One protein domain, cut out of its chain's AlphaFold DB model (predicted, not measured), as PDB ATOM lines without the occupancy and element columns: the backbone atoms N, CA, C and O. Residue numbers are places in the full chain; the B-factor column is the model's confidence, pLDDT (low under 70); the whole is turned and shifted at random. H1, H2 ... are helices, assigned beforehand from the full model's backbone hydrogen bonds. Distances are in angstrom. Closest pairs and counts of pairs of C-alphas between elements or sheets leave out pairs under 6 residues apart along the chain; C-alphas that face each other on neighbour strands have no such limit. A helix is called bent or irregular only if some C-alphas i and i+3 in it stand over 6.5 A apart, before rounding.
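This is residues 10 to 124 of the 137 residues of a protein of Vibrio anguillarum (UniProt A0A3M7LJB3). The domain is a long, thin row of helices: H3 packs on H4 and on the long helix H5 to make a small helical core, H5 runs on past that core, and H6 turns off beyond its far end. At the other end of the rod lie H1 and H2, which touch no helix; residues 10 to 22 and 25 to 30 stand free of the rest. The printed part has 115 residues with six named helices, H1 to H6 in order along the chain, and no named strand; its class is all helix. The whole is extended, with a radius of gyration of the C-alphas of 21.5 A, and spans 72 by 26 by 22 A.

H1 is residues 16 to 19, with C-alpha 16 at (6.525, -4.326, -49.392). H2 is residues 26 to 39 and measures 20.2 A from first to last C-alpha. H3 is residues 46 to 60, 19.9 A long; it is neither bent nor irregular, but only just: C-alphas 57 and 60 are 6.2 A apart. H4 is residues 70 to 80, 15.1 A long. H5, residues 88 to 113, is the longest helix at 37.7 A, from C-alpha 88 at (23.960, -18.717, -34.844). H6 is residues 116 to 124, 12.4 A long, and ends with C-alpha 124 at (48.435, -56.324, -32.327).

H1 and H2 are apart from each other, and H2 and H3 are apart too. Residues 42 to 43, between H2 and H3, pair in parallel with residues 83 to 84, between H4 and H5. H3 touches H4, the closest C-alphas being those of Val 60 and Ala 70 at 7.0 A; the two run opposite ways at a steep tilt of 60 degrees. H3 touches residues 94 to 102 of H5, with the C-alphas of Phe 53 and Ala 98 closest at 5.6 A; they run the same way at a steep tilt of 46 degrees. H4 and H5 only just touch, with 3 pairs of C-alphas within 8 A, through residues 92 to 95 of H5; the closest C-alphas, of Ala 70 and Ile 95, are 6.8 A apart. H5 and H6 are apart. In H2, H3, H4, H5 and H6 every backbone O i to N i+4 pair is within hydrogen-bond range; H1 is too short for such a pair.

The two C-alphas farthest apart, those of Gly 12 and Asn 117, are 73.4 A from each other. The printed part has no cut. The link from H5 to H6 is tight, the other links are short, and no link is long. The mean pLDDT of the printed part is 93.5, and no printed residue is under 70.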
ATOM      1  N   GLN A  10      -1.796 -13.630 -45.376       94.06
ATOM      2  CA  GLN A  10      -2.648 -13.933 -44.214       94.06
ATOM      3  C   GLN A  10      -3.227 -12.670 -43.561       94.06
ATOM      4  O   GLN A  10      -4.332 -12.698 -43.025       94.06
ATOM      5  N   LEU A  11      -2.488 -11.562 -43.613       92.25
ATOM      6  CA  LEU A  11      -2.886 -10.284 -43.025       92.25
ATOM      7  C   LEU A  11      -3.646  -9.372 -44.006       92.25
ATOM      8  O   LEU A  11      -4.115  -8.314 -43.594       92.25
ATOM      9  N   GLY A  12      -3.771  -9.752 -45.284       92.94
ATOM     10  CA  GLY A  12      -4.375  -8.908 -46.323       92.94
ATOM     11  C   GLY A  12      -3.558  -7.648 -46.640       92.94
ATOM     12  O   GLY A  12      -4.121  -6.624 -47.022       92.94
ATOM     13  N   LEU A  13      -2.239  -7.708 -46.444       91.88
ATOM     14  CA  LEU A  13      -1.302  -6.596 -46.609       91.88
ATOM     15  C   LEU A  13      -0.352  -6.839 -47.792       91.88
ATOM     16  O   LEU A  13      -0.178  -7.971 -48.239       91.88
ATOM     17  N   SER A  14       0.300  -5.778 -48.282       90.06
ATOM     18  CA  SER A  14       1.434  -5.929 -49.206       90.06
ATOM     19  C   SER A  14       2.698  -6.329 -48.438       90.06
ATOM     20  O   SER A  14       2.983  -5.764 -47.379       90.06
ATOM     21  N   GLY A  15       3.483  -7.257 -48.996       85.19
ATOM     22  CA  GLY A  15       4.791  -7.646 -48.454       85.19
ATOM     23  C   GLY A  15       5.805  -6.497 -48.430       85.19
ATOM     24  O   GLY A  15       6.669  -6.466 -47.556       85.19
ATOM     25  N   ASP A  16       5.639  -5.497 -49.302       87.62
ATOM     26  CA  ASP A  16       6.525  -4.326 -49.392       87.62
ATOM     27  C   ASP A  16       6.525  -3.467 -48.119       87.62
ATOM     28  O   ASP A  16       7.481  -2.739 -47.851       87.62
ATOM     29  N   LEU A  17       5.468  -3.563 -47.301       86.62
ATOM     30  CA  LEU A  17       5.390  -2.872 -46.013       86.62
ATOM     31  C   LEU A  17       6.459  -3.357 -45.030       86.62
ATOM     32  O   LEU A  17       6.886  -2.594 -44.169       86.62
ATOM     33  N   PHE A  18       6.898  -4.613 -45.143       85.94
ATOM     34  CA  PHE A  18       7.975  -5.121 -44.301       85.94
ATOM     35  C   PHE A  18       9.337  -4.579 -44.745       85.94
ATOM     36  O   PHE A  18      10.192  -4.318 -43.908       85.94
ATOM     37  N   SER A  19       9.527  -4.336 -46.043       86.00
ATOM     38  CA  SER A  19      10.776  -3.787 -46.587       86.00
ATOM     39  C   SER A  19      11.078  -2.371 -46.088       86.00
ATOM     40  O   SER A  19      12.240  -1.982 -46.027       86.00
ATOM     41  N   SER A  20      10.052  -1.595 -45.726       85.38
ATOM     42  CA  SER A  20      10.205  -0.260 -45.130       85.38
ATOM     43  C   SER A  20      10.288  -0.275 -43.599       85.38
ATOM     44  O   SER A  20      10.508   0.770 -42.983       85.38
ATOM     45  N   TYR A  21      10.115  -1.442 -42.975       86.75
ATOM     46  CA  TYR A  21      10.172  -1.605 -41.531       86.75
ATOM     47  C   TYR A  21      11.607  -1.863 -41.068       86.75
ATOM     48  O   TYR A  21      12.220  -2.851 -41.458       86.75
ATOM     49  N   GLU A  22      12.117  -1.008 -40.178       88.75
ATOM     50  CA  GLU A  22      13.465  -1.132 -39.617       88.75
ATOM     51  C   GLU A  22      13.423  -1.829 -38.238       88.75
ATOM     52  O   GLU A  22      13.012  -1.220 -37.245       88.75
ATOM     53  N   PRO A  23      13.852  -3.101 -38.106       83.75
ATOM     54  CA  PRO A  23      13.704  -3.852 -36.855       83.75
ATOM     55  C   PRO A  23      14.635  -3.385 -35.728       83.75
ATOM     56  O   PRO A  23      14.417  -3.746 -34.565       83.75
ATOM     57  N   LEU A  24      15.697  -2.649 -36.072       87.00
ATOM     58  CA  LEU A  24      16.738  -2.196 -35.147       87.00
ATOM     59  C   LEU A  24      16.533  -0.757 -34.652       87.00
ATOM     60  O   LEU A  24      17.265  -0.315 -33.766       87.00
ATOM     61  N   ASP A  25      15.536  -0.037 -35.172       92.62
ATOM     62  CA  ASP A  25      15.202   1.297 -34.683       92.62
ATOM     63  C   ASP A  25      14.540   1.244 -33.286       92.62
ATOM     64  O   ASP A  25      14.193   0.189 -32.741       92.62
ATOM     65  N   ARG A  26      14.334   2.414 -32.671       91.81
ATOM     66  CA  ARG A  26      13.718   2.510 -31.338       91.81
ATOM     67  C   ARG A  26      12.314   1.887 -31.282       91.81
ATOM     68  O   ARG A  26      11.948   1.318 -30.250       91.81
ATOM     69  N   GLN A  27      11.524   2.022 -32.341       92.50
ATOM     70  CA  GLN A  27      10.169   1.484 -32.432       92.50
ATOM     71  C   GLN A  27      10.190  -0.031 -32.672       92.50
ATOM     72  O   GLN A  27       9.466  -0.753 -31.993       92.50
ATOM     73  N   GLY A  28      11.084  -0.535 -33.518       91.94
ATOM     74  CA  GLY A  28      11.314  -1.948 -33.771       91.94
ATOM     75  C   GLY A  28      11.769  -2.693 -32.523       91.94
ATOM     76  O   GLY A  28      11.234  -3.756 -32.199       91.94
ATOM     77  N   LEU A  29      12.649  -2.087 -31.722       92.12
ATOM     78  CA  LEU A  29      13.026  -2.621 -30.413       92.12
ATOM     79  C   LEU A  29      11.829  -2.691 -29.446       92.12
ATOM     80  O   LEU A  29      11.666  -3.691 -28.741       92.12
ATOM     81  N   ARG A  30      10.953  -1.674 -29.434       93.12
ATOM     82  CA  ARG A  30       9.704  -1.678 -28.643       93.12
ATOM     83  C   ARG A  30       8.722  -2.750 -29.123       93.12
ATOM     84  O   ARG A  30       8.133  -3.451 -28.296       93.12
ATOM     85  N   HIS A  31       8.570  -2.925 -30.433       93.81
ATOM     86  CA  HIS A  31       7.739  -3.983 -31.004       93.81
ATOM     87  C   HIS A  31       8.278  -5.365 -30.640       93.81
ATOM     88  O   HIS A  31       7.517  -6.189 -30.144       93.81
ATOM     89  N   ARG A  32       9.593  -5.606 -30.757       91.69
ATOM     90  CA  ARG A  32      10.219  -6.868 -30.320       91.69
ATOM     91  C   ARG A  32       9.945  -7.167 -28.850       91.69
ATOM     92  O   ARG A  32       9.605  -8.296 -28.514       91.69
ATOM     93  N   GLN A  33      10.049  -6.174 -27.968       93.31
ATOM     94  CA  GLN A  33       9.698  -6.352 -26.554       93.31
ATOM     95  C   GLN A  33       8.218  -6.703 -26.355       93.31
ATOM     96  O   GLN A  33       7.896  -7.533 -25.507       93.31
ATOM     97  N   THR A  34       7.325  -6.096 -27.133       95.06
ATOM     98  CA  THR A  34       5.883  -6.375 -27.074       95.06
ATOM     99  C   THR A  34       5.579  -7.794 -27.553       95.06
ATOM    100  O   THR A  34       4.883  -8.532 -26.862       95.06
ATOM    101  N   ILE A  35       6.174  -8.209 -28.674       93.31
ATOM    102  CA  ILE A  35       6.052  -9.560 -29.234       93.31
ATOM    103  C   ILE A  35       6.571 -10.603 -28.241       93.31
ATOM    104  O   ILE A  35       5.879 -11.580 -27.965       93.31
ATOM    105  N   ARG A  36       7.745 -10.369 -27.639       94.31
ATOM    106  CA  ARG A  36       8.307 -11.227 -26.583       94.31
ATOM    107  C   ARG A  36       7.325 -11.426 -25.434       94.31
ATOM    108  O   ARG A  36       7.021 -12.562 -25.093       94.31
ATOM    109  N   LYS A  37       6.788 -10.333 -24.881       95.00
ATOM    110  CA  LYS A  37       5.808 -10.385 -23.785       95.00
ATOM    111  C   LYS A  37       4.545 -11.145 -24.181       95.00
ATOM    112  O   LYS A  37       4.081 -11.970 -23.405       95.00
ATOM    113  N   LEU A  38       4.019 -10.891 -25.378       96.00
ATOM    114  CA  LEU A  38       2.809 -11.540 -25.881       96.00
ATOM    115  C   LEU A  38       3.000 -13.052 -26.071       96.00
ATOM    116  O   LEU A  38       2.125 -13.832 -25.716       96.00
ATOM    117  N   LEU A  39       4.145 -13.463 -26.618       93.88
ATOM    118  CA  LEU A  39       4.457 -14.869 -26.889       93.88
ATOM    119  C   LEU A  39       5.099 -15.593 -25.693       93.88
ATOM    120  O   LEU A  39       5.380 -16.789 -25.786       93.88
ATOM    121  N   GLY A  40       5.359 -14.888 -24.590       95.31
ATOM    122  CA  GLY A  40       6.038 -15.425 -23.411       95.31
ATOM    123  C   GLY A  40       7.520 -15.742 -23.627       95.31
ATOM    124  O   GLY A  40       8.068 -16.545 -22.883       95.31
ATOM    125  N   TYR A  41       8.162 -15.145 -24.635       95.94
ATOM    126  CA  TYR A  41       9.581 -15.356 -24.921       95.94
ATOM    127  C   TYR A  41      10.484 -14.400 -24.145       95.94
ATOM    128  O   TYR A  41      10.148 -13.233 -23.919       95.94
ATOM    129  N   ARG A  42      11.694 -14.867 -23.832       94.38
ATOM    130  CA  ARG A  42      12.785 -14.029 -23.316       94.38
ATOM    131  C   ARG A  42      14.095 -14.254 -24.080       94.38
ATOM    132  O   ARG A  42      14.284 -15.328 -24.646       94.38
ATOM    133  N   PRO A  43      15.028 -13.284 -24.077       92.81
ATOM    134  CA  PRO A  43      16.391 -13.526 -24.539       92.81
ATOM    135  C   PRO A  43      17.043 -14.688 -23.781       92.81
ATOM    136  O   PRO A  43      16.792 -14.864 -22.581       92.81
ATOM    137  N   SER A  44      17.883 -15.453 -24.476       94.50
ATOM    138  CA  SER A  44      18.735 -16.454 -23.838       94.50
ATOM    139  C   SER A  44      19.779 -15.801 -22.935       94.50
ATOM    140  O   SER A  44      20.273 -14.701 -23.196       94.50
ATOM    141  N   ALA A  45      20.104 -16.504 -21.859       94.56
ATOM    142  CA  ALA A  45      21.182 -16.206 -20.933       94.56
ATOM    143  C   ALA A  45      22.214 -17.342 -20.949       94.56
ATOM    144  O   ALA A  45      21.932 -18.452 -21.402       94.56
ATOM    145  N   ASP A  46      23.395 -17.105 -20.381       94.50
ATOM    146  CA  ASP A  46      24.453 -18.124 -20.312       94.50
ATOM    147  C   ASP A  46      24.025 -19.383 -19.538       94.50
ATOM    148  O   ASP A  46      24.528 -20.475 -19.791       94.50
ATOM    149  N   SER A  47      23.081 -19.256 -18.598       96.06
ATOM    150  CA  SER A  47      22.470 -20.408 -17.922       96.06
ATOM    151  C   SER A  47      21.727 -21.326 -18.885       96.06
ATOM    152  O   SER A  47      21.813 -22.538 -18.732       96.06
ATOM    153  N   ASP A  48      21.046 -20.766 -19.885       96.88
ATOM    154  CA  ASP A  48      20.273 -21.543 -20.855       96.88
ATOM    155  C   ASP A  48      21.207 -22.319 -21.778       96.88
ATOM    156  O   ASP A  48      20.936 -23.460 -22.118       96.88
ATOM    157  N   LEU A  49      22.352 -21.731 -22.136       96.38
ATOM    158  CA  LEU A  49      23.366 -22.413 -22.943       96.38
ATOM    159  C   LEU A  49      24.020 -23.570 -22.191       96.38
ATOM    160  O   LEU A  49      24.309 -24.597 -22.800       96.38
ATOM    161  N   ARG A  50      24.224 -23.426 -20.877       96.75
ATOM    162  CA  ARG A  50      24.672 -24.534 -20.022       96.75
ATOM    163  C   ARG A  50      23.621 -25.643 -19.951       96.75
ATOM    164  O   ARG A  50      23.954 -26.795 -20.177       96.75
ATOM    165  N   GLN A  51      22.354 -25.289 -19.738       97.75
ATOM    166  CA  GLN A  51      21.266 -26.272 -19.725       97.75
ATOM    167  C   GLN A  51      21.112 -26.986 -21.072       97.75
ATOM    168  O   GLN A  51      20.932 -28.199 -21.096       97.75
ATOM    169  N   LEU A  52      21.228 -26.257 -22.184       97.88
ATOM    170  CA  LEU A  52      21.225 -26.836 -23.524       97.88
ATOM    171  C   LEU A  52      22.392 -27.812 -23.705       97.88
ATOM    172  O   LEU A  52      22.195 -28.896 -24.238       97.88
ATOM    173  N   PHE A  53      23.598 -27.436 -23.274       97.75
ATOM    174  CA  PHE A  53      24.772 -28.306 -23.338       97.75
ATOM    175  C   PHE A  53      24.536 -29.622 -22.588       97.75
ATOM    176  O   PHE A  53      24.761 -30.695 -23.149       97.75
ATOM    177  N   ASP A  54      24.054 -29.535 -21.347       97.69
ATOM    178  CA  ASP A  54      23.796 -30.706 -20.507       97.69
ATOM    179  C   ASP A  54      22.702 -31.589 -21.128       97.69
ATOM    180  O   ASP A  54      22.851 -32.808 -21.215       97.69
ATOM    181  N   TRP A  55      21.634 -30.969 -21.637       97.94
ATOM    182  CA  TRP A  55      20.533 -31.658 -22.305       97.94
ATOM    183  C   TRP A  55      20.970 -32.356 -23.601       97.94
ATOM    184  O   TRP A  55      20.612 -33.512 -23.820       97.94
ATOM    185  N   LEU A  56      21.795 -31.711 -24.433       97.38
ATOM    186  CA  LEU A  56      22.343 -32.328 -25.647       97.38
ATOM    187  C   LEU A  56      23.153 -33.586 -25.311       97.38
ATOM    188  O   LEU A  56      22.997 -34.613 -25.972       97.38
ATOM    189  N   CYS A  57      23.982 -33.523 -24.265       96.56
ATOM    190  CA  CYS A  57      24.789 -34.657 -23.817       96.56
ATOM    191  C   CYS A  57      23.950 -35.808 -23.249       96.56
ATOM    192  O   CYS A  57      24.311 -36.969 -23.444       96.56
ATOM    193  N   ALA A  58      22.864 -35.496 -22.542       95.88
ATOM    194  CA  ALA A  58      22.032 -36.489 -21.868       95.88
ATOM    195  C   ALA A  58      20.989 -37.141 -22.787       95.88
ATOM    196  O   ALA A  58      20.764 -38.343 -22.681       95.88
ATOM    197  N   GLU A  59      20.375 -36.372 -23.688       95.62
ATOM    198  CA  GLU A  59      19.173 -36.803 -24.416       95.62
ATOM    199  C   GLU A  59      19.397 -36.933 -25.929       95.62
ATOM    200  O   GLU A  59      18.819 -37.812 -26.565       95.62
ATOM    201  N   VAL A  60      20.247 -36.090 -26.528       95.81
ATOM    202  CA  VAL A  60      20.409 -36.046 -27.992       95.81
ATOM    203  C   VAL A  60      21.549 -36.937 -28.465       95.81
ATOM    204  O   VAL A  60      21.331 -37.839 -29.272       95.81
ATOM    205  N   PHE A  61      22.768 -36.726 -27.971       95.19
ATOM    206  CA  PHE A  61      23.937 -37.458 -28.465       95.19
ATOM    207  C   PHE A  61      23.931 -38.968 -28.194       95.19
ATOM    208  O   PHE A  61      24.489 -39.694 -29.016       95.19
ATOM    209  N   PRO A  62      23.273 -39.503 -27.147       93.69
ATOM    210  CA  PRO A  62      23.076 -40.949 -27.037       93.69
ATOM    211  C   PRO A  62      22.290 -41.568 -28.199       93.69
ATOM    212  O   PRO A  62      22.494 -42.741 -28.507       93.69
ATOM    213  N   LEU A  63      21.413 -40.793 -28.846       93.38
ATOM    214  CA  LEU A  63      20.590 -41.229 -29.979       93.38
ATOM    215  C   LEU A  63      21.209 -40.840 -31.330       93.38
ATOM    216  O   LEU A  63      21.086 -41.583 -32.301       93.38
ATOM    217  N   ASP A  64      21.907 -39.704 -31.384       91.81
ATOM    218  CA  ASP A  64      22.619 -39.195 -32.561       91.81
ATOM    219  C   ASP A  64      24.060 -38.772 -32.201       91.81
ATOM    220  O   ASP A  64      24.355 -37.574 -32.091       91.81
ATOM    221  N   PRO A  65      24.995 -39.731 -32.033       85.12
ATOM    222  CA  PRO A  65      26.370 -39.430 -31.622       85.12
ATOM    223  C   PRO A  65      27.138 -38.547 -32.607       85.12
ATOM    224  O   PRO A  65      28.080 -37.867 -32.221       85.12
ATOM    225  N   LYS A  66      26.743 -38.549 -33.887       86.00
ATOM    226  CA  LYS A  66      27.377 -37.744 -34.943       86.00
ATOM    227  C   LYS A  66      26.834 -36.317 -35.012       86.00
ATOM    228  O   LYS A  66      27.258 -35.554 -35.878       86.00
ATOM    229  N   ALA A  67      25.906 -35.962 -34.119       90.56
ATOM    230  CA  ALA A  67      25.311 -34.638 -34.017       90.56
ATOM    231  C   ALA A  67      24.661 -34.145 -35.326       90.56
ATOM    232  O   ALA A  67      24.608 -32.937 -35.568       90.56
ATOM    233  N   HIS A  68      24.145 -35.049 -36.165       91.38
ATOM    234  CA  HIS A  68      23.541 -34.680 -37.449       91.38
ATOM    235  C   HIS A  68      22.336 -33.745 -37.274       91.38
ATOM    236  O   HIS A  68      22.171 -32.807 -38.054       91.38
ATOM    237  N   HIS A  69      21.546 -33.953 -36.220       93.75
ATOM    238  CA  HIS A  69      20.325 -33.189 -35.937       93.75
ATOM    239  C   HIS A  69      20.465 -32.249 -34.735       93.75
ATOM    240  O   HIS A  69      19.494 -31.613 -34.329       93.75
ATOM    241  N   ALA A  70      21.668 -32.104 -34.169       94.88
ATOM    242  CA  ALA A  70      21.878 -31.350 -32.930       94.88
ATOM    243  C   ALA A  70      21.445 -29.881 -33.039       94.88
ATOM    244  O   ALA A  70      20.935 -29.302 -32.082       94.88
ATOM    245  N   ARG A  71      21.602 -29.282 -34.224       95.75
ATOM    246  CA  ARG A  71      21.158 -27.912 -34.497       95.75
ATOM    247  C   ARG A  71      19.638 -27.778 -34.454       95.75
ATOM    248  O   ARG A  71      19.136 -26.836 -33.850       95.75
ATOM    249  N   GLU A  72      18.921 -28.684 -35.109       96.00
ATOM    250  CA  GLU A  72      17.456 -28.678 -35.135       96.00
ATOM    251  C   GLU A  72      16.897 -28.942 -33.734       96.00
ATOM    252  O   GLU A  72      16.121 -28.133 -33.227       96.00
ATOM    253  N   ALA A  73      17.429 -29.962 -33.055       96.88
ATOM    254  CA  ALA A  73      17.100 -30.276 -31.669       96.88
ATOM    255  C   ALA A  73      17.333 -29.081 -30.728       96.88
ATOM    256  O   ALA A  73      16.505 -28.798 -29.867       96.88
ATOM    257  N   ALA A  74      18.420 -28.324 -30.915       97.12
ATOM    258  CA  ALA A  74      18.665 -27.121 -30.128       97.12
ATOM    259  C   ALA A  74      17.615 -26.025 -30.380       97.12
ATOM    260  O   ALA A  74      17.172 -25.377 -29.432       97.12
ATOM    261  N   PHE A  75      17.191 -25.804 -31.630       96.62
ATOM    262  CA  PHE A  75      16.126 -24.837 -31.927       96.62
ATOM    263  C   PHE A  75      14.782 -25.244 -31.323       96.62
ATOM    264  O   PHE A  75      14.064 -24.376 -30.817       96.62
ATOM    265  N   ASP A  76      14.455 -26.533 -31.352       96.75
ATOM    266  CA  ASP A  76      13.248 -27.051 -30.713       96.75
ATOM    267  C   ASP A  76      13.325 -26.909 -29.191       96.75
ATOM    268  O   ASP A  76      12.384 -26.394 -28.587       96.75
ATOM    269  N   TRP A  77      14.482 -27.186 -28.586       97.69
ATOM    270  CA  TRP A  77      14.719 -26.934 -27.167       97.69
ATOM    271  C   TRP A  77      14.493 -25.458 -26.796       97.69
ATOM    272  O   TRP A  77      13.742 -25.161 -25.869       97.69
ATOM    273  N   PHE A  78      15.046 -24.498 -27.551       97.06
ATOM    274  CA  PHE A  78      14.793 -23.062 -27.320       97.06
ATOM    275  C   PHE A  78      13.303 -22.710 -27.432       97.06
ATOM    276  O   PHE A  78      12.780 -21.899 -26.660       97.06
ATOM    277  N   ARG A  79      12.594 -23.333 -28.380       95.56
ATOM    278  CA  ARG A  79      11.152 -23.134 -28.552       95.56
ATOM    279  C   ARG A  79      10.374 -23.642 -27.339       95.56
ATOM    280  O   ARG A  79       9.500 -22.922 -26.856       95.56
ATOM    281  N   GLU A  80      10.709 -24.826 -26.838       96.56
ATOM    282  CA  GLU A  80      10.106 -25.429 -25.646       96.56
ATOM    283  C   GLU A  80      10.375 -24.604 -24.386       96.56
ATOM    284  O   GLU A  80       9.454 -24.327 -23.619       96.56
ATOM    285  N   GLN A  81      11.607 -24.117 -24.219       96.19
ATOM    286  CA  GLN A  81      11.999 -23.275 -23.085       96.19
ATOM    287  C   GLN A  81      11.503 -21.823 -23.190       96.19
ATOM    288  O   GLN A  81      11.740 -21.026 -22.280       96.19
ATOM    289  N   ARG A  82      10.822 -21.453 -24.287       95.88
ATOM    290  CA  ARG A  82      10.387 -20.073 -24.579       95.88
ATOM    291  C   ARG A  82      11.542 -19.070 -24.476       95.88
ATOM    292  O   ARG A  82      11.399 -17.943 -23.993       95.88
ATOM    293  N   THR A  83      12.710 -19.473 -24.953       95.88
ATOM    294  CA  THR A  83      13.918 -18.654 -24.986       95.88
ATOM    295  C   THR A  83      14.320 -18.393 -26.430       95.88
ATOM    296  O   THR A  83      14.151 -19.226 -27.315       95.88
ATOM    297  N   GLU A  84      14.807 -17.189 -26.713       93.38
ATOM    298  CA  GLU A  84      15.327 -16.883 -28.042       93.38
ATOM    299  C   GLU A  84      16.709 -17.523 -28.208       93.38
ATOM    300  O   GLU A  84      17.575 -17.301 -27.350       93.38
ATOM    301  N   PRO A  85      16.956 -18.263 -29.304       94.38
ATOM    302  CA  PRO A  85      18.285 -18.783 -29.584       94.38
ATOM    303  C   PRO A  85      19.285 -17.621 -29.683       94.38
ATOM    304  O   PRO A  85      18.931 -16.532 -30.157       94.38
ATOM    305  N   PRO A  86      20.535 -17.814 -29.232       94.38
ATOM    306  CA  PRO A  86      21.569 -16.803 -29.388       94.38
ATOM    307  C   PRO A  86      21.931 -16.646 -30.874       94.38
ATOM    308  O   PRO A  86      21.403 -17.328 -31.756       94.38
ATOM    309  N   ALA A  87      22.897 -15.774 -31.165       93.38
ATOM    310  CA  ALA A  87      23.475 -15.696 -32.501       93.38
ATOM    311  C   ALA A  87      23.936 -17.084 -32.980       93.38
ATOM    312  O   ALA A  87      24.565 -17.827 -32.224       93.38
ATOM    313  N   THR A  88      23.681 -17.401 -34.251       93.38
ATOM    314  CA  THR A  88      23.960 -18.717 -34.844       93.38
ATOM    315  C   THR A  88      25.381 -19.199 -34.569       93.38
ATOM    316  O   THR A  88      25.572 -20.324 -34.132       93.38
ATOM    317  N   ALA A  89      26.386 -18.333 -34.733       95.06
ATOM    318  CA  ALA A  89      27.781 -18.687 -34.460       95.06
ATOM    319  C   ALA A  89      28.028 -19.082 -32.991       95.06
ATOM    320  O   ALA A  89      28.842 -19.962 -32.714       95.06
ATOM    321  N   HIS A  90      27.322 -18.452 -32.046       94.88
ATOM    322  CA  HIS A  90      27.421 -18.808 -30.635       94.88
ATOM    323  C   HIS A  90      26.765 -20.167 -30.368       94.88
ATOM    324  O   HIS A  90      27.358 -20.995 -29.679       94.88
ATOM    325  N   LEU A  91      25.594 -20.419 -30.959       95.81
ATOM    326  CA  LEU A  91      24.904 -21.702 -30.848       95.81
ATOM    327  C   LEU A  91      25.754 -22.858 -31.395       95.81
ATOM    328  O   LEU A  91      25.978 -23.839 -30.693       95.81
ATOM    329  N   GLU A  92      26.299 -22.708 -32.603       95.69
ATOM    330  CA  GLU A  92      27.168 -23.717 -33.225       95.69
ATOM    331  C   GLU A  92      28.399 -24.032 -32.371       95.69
ATOM    332  O   GLU A  92      28.830 -25.181 -32.278       95.69
ATOM    333  N   ARG A  93      28.958 -23.019 -31.698       96.38
ATOM    334  CA  ARG A  93      30.078 -23.222 -30.777       96.38
ATOM    335  C   ARG A  93      29.680 -24.094 -29.587       96.38
ATOM    336  O   ARG A  93      30.453 -24.968 -29.215       96.38
ATOM    337  N   VAL A  94      28.503 -23.869 -29.001       96.38
ATOM    338  CA  VAL A  94      27.998 -24.687 -27.884       96.38
ATOM    339  C   VAL A  94      27.765 -26.124 -28.339       96.38
ATOM    340  O   VAL A  94      28.238 -27.039 -27.671       96.38
ATOM    341  N   ILE A  95      27.123 -26.315 -29.496       96.19
ATOM    342  CA  ILE A  95      26.871 -27.643 -30.072       96.19
ATOM    343  C   ILE A  95      28.190 -28.388 -30.284       96.19
ATOM    344  O   ILE A  95      28.345 -29.491 -29.772       96.19
ATOM    345  N   ARG A  96      29.174 -27.769 -30.949       96.06
ATOM    346  CA  ARG A  96      30.489 -28.387 -31.182       96.06
ATOM    347  C   ARG A  96      31.192 -28.765 -29.877       96.06
ATOM    348  O   ARG A  96      31.758 -29.851 -29.793       96.06
ATOM    349  N   SER A  97      31.172 -27.885 -28.876       96.69
ATOM    350  CA  SER A  97      31.763 -28.181 -27.567       96.69
ATOM    351  C   SER A  97      31.070 -29.358 -26.882       96.69
ATOM    352  O   SER A  97      31.745 -30.195 -26.288       96.69
ATOM    353  N   ALA A  98      29.742 -29.435 -26.975       96.75
ATOM    354  CA  ALA A  98      28.960 -30.521 -26.399       96.75
ATOM    355  C   ALA A  98      29.246 -31.852 -27.111       96.75
ATOM    356  O   ALA A  98      29.479 -32.856 -26.444       96.75
ATOM    357  N   THR A  99      29.326 -31.851 -28.447       96.12
ATOM    358  CA  THR A  99      29.691 -33.036 -29.236       96.12
ATOM    359  C   THR A  99      31.067 -33.559 -28.838       96.12
ATOM    360  O   THR A  99      31.194 -34.727 -28.490       96.12
ATOM    361  N   TYR A 100      32.079 -32.685 -28.798       95.94
ATOM    362  CA  TYR A 100      33.430 -33.076 -28.390       95.94
ATOM    363  C   TYR A 100      33.459 -33.648 -26.965       95.94
ATOM    364  O   TYR A 100      34.078 -34.677 -26.712       95.94
ATOM    365  N   HIS A 101      32.763 -32.999 -26.026       96.31
ATOM    366  CA  HIS A 101      32.691 -33.467 -24.644       96.31
ATOM    367  C   HIS A 101      32.042 -34.852 -24.531       96.31
ATOM    368  O   HIS A 101      32.531 -35.711 -23.792       96.31
ATOM    369  N   TYR A 102      30.955 -35.071 -25.270       96.00
ATOM    370  CA  TYR A 102      30.266 -36.350 -25.302       96.00
ATOM    371  C   TYR A 102      31.151 -37.454 -25.891       96.00
ATOM    372  O   TYR A 102      31.281 -38.515 -25.280       96.00
ATOM    373  N   GLU A 103      31.804 -37.193 -27.028       95.12
ATOM    374  CA  GLU A 103      32.725 -38.138 -27.667       95.12
ATOM    375  C   GLU A 103      33.872 -38.526 -26.730       95.12
ATOM    376  O   GLU A 103      34.109 -39.714 -26.509       95.12
ATOM    377  N   GLU A 104      34.532 -37.548 -26.109       95.75
ATOM    378  CA  GLU A 104      35.634 -37.789 -25.173       95.75
ATOM    379  C   GLU A 104      35.186 -38.632 -23.972       95.75
ATOM    380  O   GLU A 104      35.864 -39.582 -23.565       95.75
ATOM    381  N   THR A 105      34.009 -38.327 -23.421       94.62
ATOM    382  CA  THR A 105      33.438 -39.055 -22.282       94.62
ATOM    383  C   THR A 105      33.090 -40.493 -22.664       94.62
ATOM    384  O   THR A 105      33.394 -41.434 -21.920       94.62
ATOM    385  N   LEU A 106      32.489 -40.688 -23.839       93.06
ATOM    386  CA  LEU A 106      32.135 -42.001 -24.365       93.06
ATOM    387  C   LEU A 106      33.386 -42.849 -24.621       93.06
ATOM    388  O   LEU A 106      33.464 -43.987 -24.153       93.06
ATOM    389  N   LEU A 107      34.381 -42.293 -25.315       93.44
ATOM    390  CA  LEU A 107      35.634 -42.980 -25.626       93.44
ATOM    391  C   LEU A 107      36.410 -43.330 -24.355       93.44
ATOM    392  O   LEU A 107      36.860 -44.467 -24.215       93.44
ATOM    393  N   SER A 108      36.493 -42.408 -23.396       94.31
ATOM    394  CA  SER A 108      37.115 -42.657 -22.090       94.31
ATOM    395  C   SER A 108      36.413 -43.783 -21.328       94.31
ATOM    396  O   SER A 108      37.062 -44.665 -20.764       94.31
ATOM    397  N   SER A 109      35.077 -43.803 -21.343       94.31
ATOM    398  CA  SER A 109      34.276 -44.865 -20.726       94.31
ATOM    399  C   SER A 109      34.535 -46.229 -21.371       94.31
ATOM    400  O   SER A 109      34.735 -47.221 -20.665       94.31
ATOM    401  N   ILE A 110      34.600 -46.284 -22.705       92.12
ATOM    402  CA  ILE A 110      34.942 -47.505 -23.445       92.12
ATOM    403  C   ILE A 110      36.361 -47.953 -23.087       92.12
ATOM    404  O   ILE A 110      36.558 -49.109 -22.715       92.12
ATOM    405  N   TYR A 111      37.336 -47.043 -23.138       92.38
ATOM    406  CA  TYR A 111      38.737 -47.334 -22.844       92.38
ATOM    407  C   TYR A 111      38.929 -47.908 -21.435       92.38
ATOM    408  O   TYR A 111      39.632 -48.905 -21.259       92.38
ATOM    409  N   ASN A 112      38.253 -47.333 -20.437       93.50
ATOM    410  CA  ASN A 112      38.326 -47.779 -19.044       93.50
ATOM    411  C   ASN A 112      37.688 -49.157 -18.808       93.50
ATOM    412  O   ASN A 112      38.019 -49.825 -17.832       93.50
ATOM    413  N   ARG A 113      36.801 -49.613 -19.702       93.25
ATOM    414  CA  ARG A 113      36.215 -50.964 -19.659       93.25
ATOM    415  C   ARG A 113      37.081 -52.020 -20.353       93.25
ATOM    416  O   ARG A 113      36.812 -53.214 -20.212       93.25
ATOM    417  N   LEU A 114      38.111 -51.621 -21.100       92.31
ATOM    418  CA  LEU A 114      39.034 -52.559 -21.737       92.31
ATOM    419  C   LEU A 114      40.053 -53.080 -20.717       92.31
ATOM    420  O   LEU A 114      40.802 -52.312 -20.116       92.31
ATOM    421  N   THR A 115      40.121 -54.404 -20.568       91.69
ATOM    422  CA  THR A 115      41.179 -55.073 -19.803       91.69
ATOM    423  C   THR A 115      42.509 -55.005 -20.553       91.69
ATOM    424  O   THR A 115      42.545 -54.783 -21.767       91.69
ATOM    425  N   ASP A 116      43.615 -55.266 -19.856       88.56
ATOM    426  CA  ASP A 116      44.948 -55.277 -20.471       88.56
ATOM    427  C   ASP A 116      45.074 -56.327 -21.584       88.56
ATOM    428  O   ASP A 116      45.754 -56.100 -22.585       88.56
ATOM    429  N   ASN A 117      44.341 -57.439 -21.468       90.94
ATOM    430  CA  ASN A 117      44.264 -58.439 -22.527       90.94
ATOM    431  C   ASN A 117      43.568 -57.883 -23.781       90.94
ATOM    432  O   ASN A 117      44.095 -58.022 -24.885       90.94
ATOM    433  N   HIS A 118      42.425 -57.200 -23.626       90.06
ATOM    434  CA  HIS A 118      41.737 -56.561 -24.755       90.06
ATOM    435  C   HIS A 118      42.633 -55.517 -25.431       90.06
ATOM    436  O   HIS A 118      42.759 -55.517 -26.654       90.06
ATOM    437  N   LYS A 119      43.316 -54.678 -24.640       89.81
ATOM    438  CA  LYS A 119      44.262 -53.671 -25.145       89.81
ATOM    439  C   LYS A 119      45.417 -54.314 -25.915       89.81
ATOM    440  O   LYS A 119      45.753 -53.853 -27.002       89.81
ATOM    441  N   SER A 120      45.990 -55.401 -25.396       88.56
ATOM    442  CA  SER A 120      47.081 -56.127 -26.056       88.56
ATOM    443  C   SER A 120      46.665 -56.708 -27.409       88.56
ATOM    444  O   SER A 120      47.397 -56.566 -28.386       88.56
ATOM    445  N   VAL A 121      45.484 -57.330 -27.490       90.25
ATOM    446  CA  VAL A 121      44.965 -57.890 -28.749       90.25
ATOM    447  C   VAL A 121      44.671 -56.785 -29.760       90.25
ATOM    448  O   VAL A 121      45.099 -56.897 -30.903       90.25
ATOM    449  N   ILE A 122      44.010 -55.701 -29.342       88.81
ATOM    450  CA  ILE A 122      43.721 -54.555 -30.219       88.81
ATOM    451  C   ILE A 122      45.020 -53.954 -30.767       88.81
ATOM    452  O   ILE A 122      45.131 -53.762 -31.973       88.81
ATOM    453  N   ASN A 123      46.032 -53.737 -29.922       88.38
ATOM    454  CA  ASN A 123      47.319 -53.187 -30.356       88.38
ATOM    455  C   ASN A 123      48.031 -54.070 -31.391       88.38
ATOM    456  O   ASN A 123      48.683 -53.539 -32.280       88.38
ATOM    457  N   LYS A 124      47.882 -55.399 -31.320       89.88
ATOM    458  CA  LYS A 124      48.435 -56.324 -32.327       89.88
ATOM    459  C   LYS A 124      47.705 -56.272 -33.673       89.88
ATOM    460  O   LYS A 124      48.266 -56.711 -34.670       89.88
TER     461      LYS A 124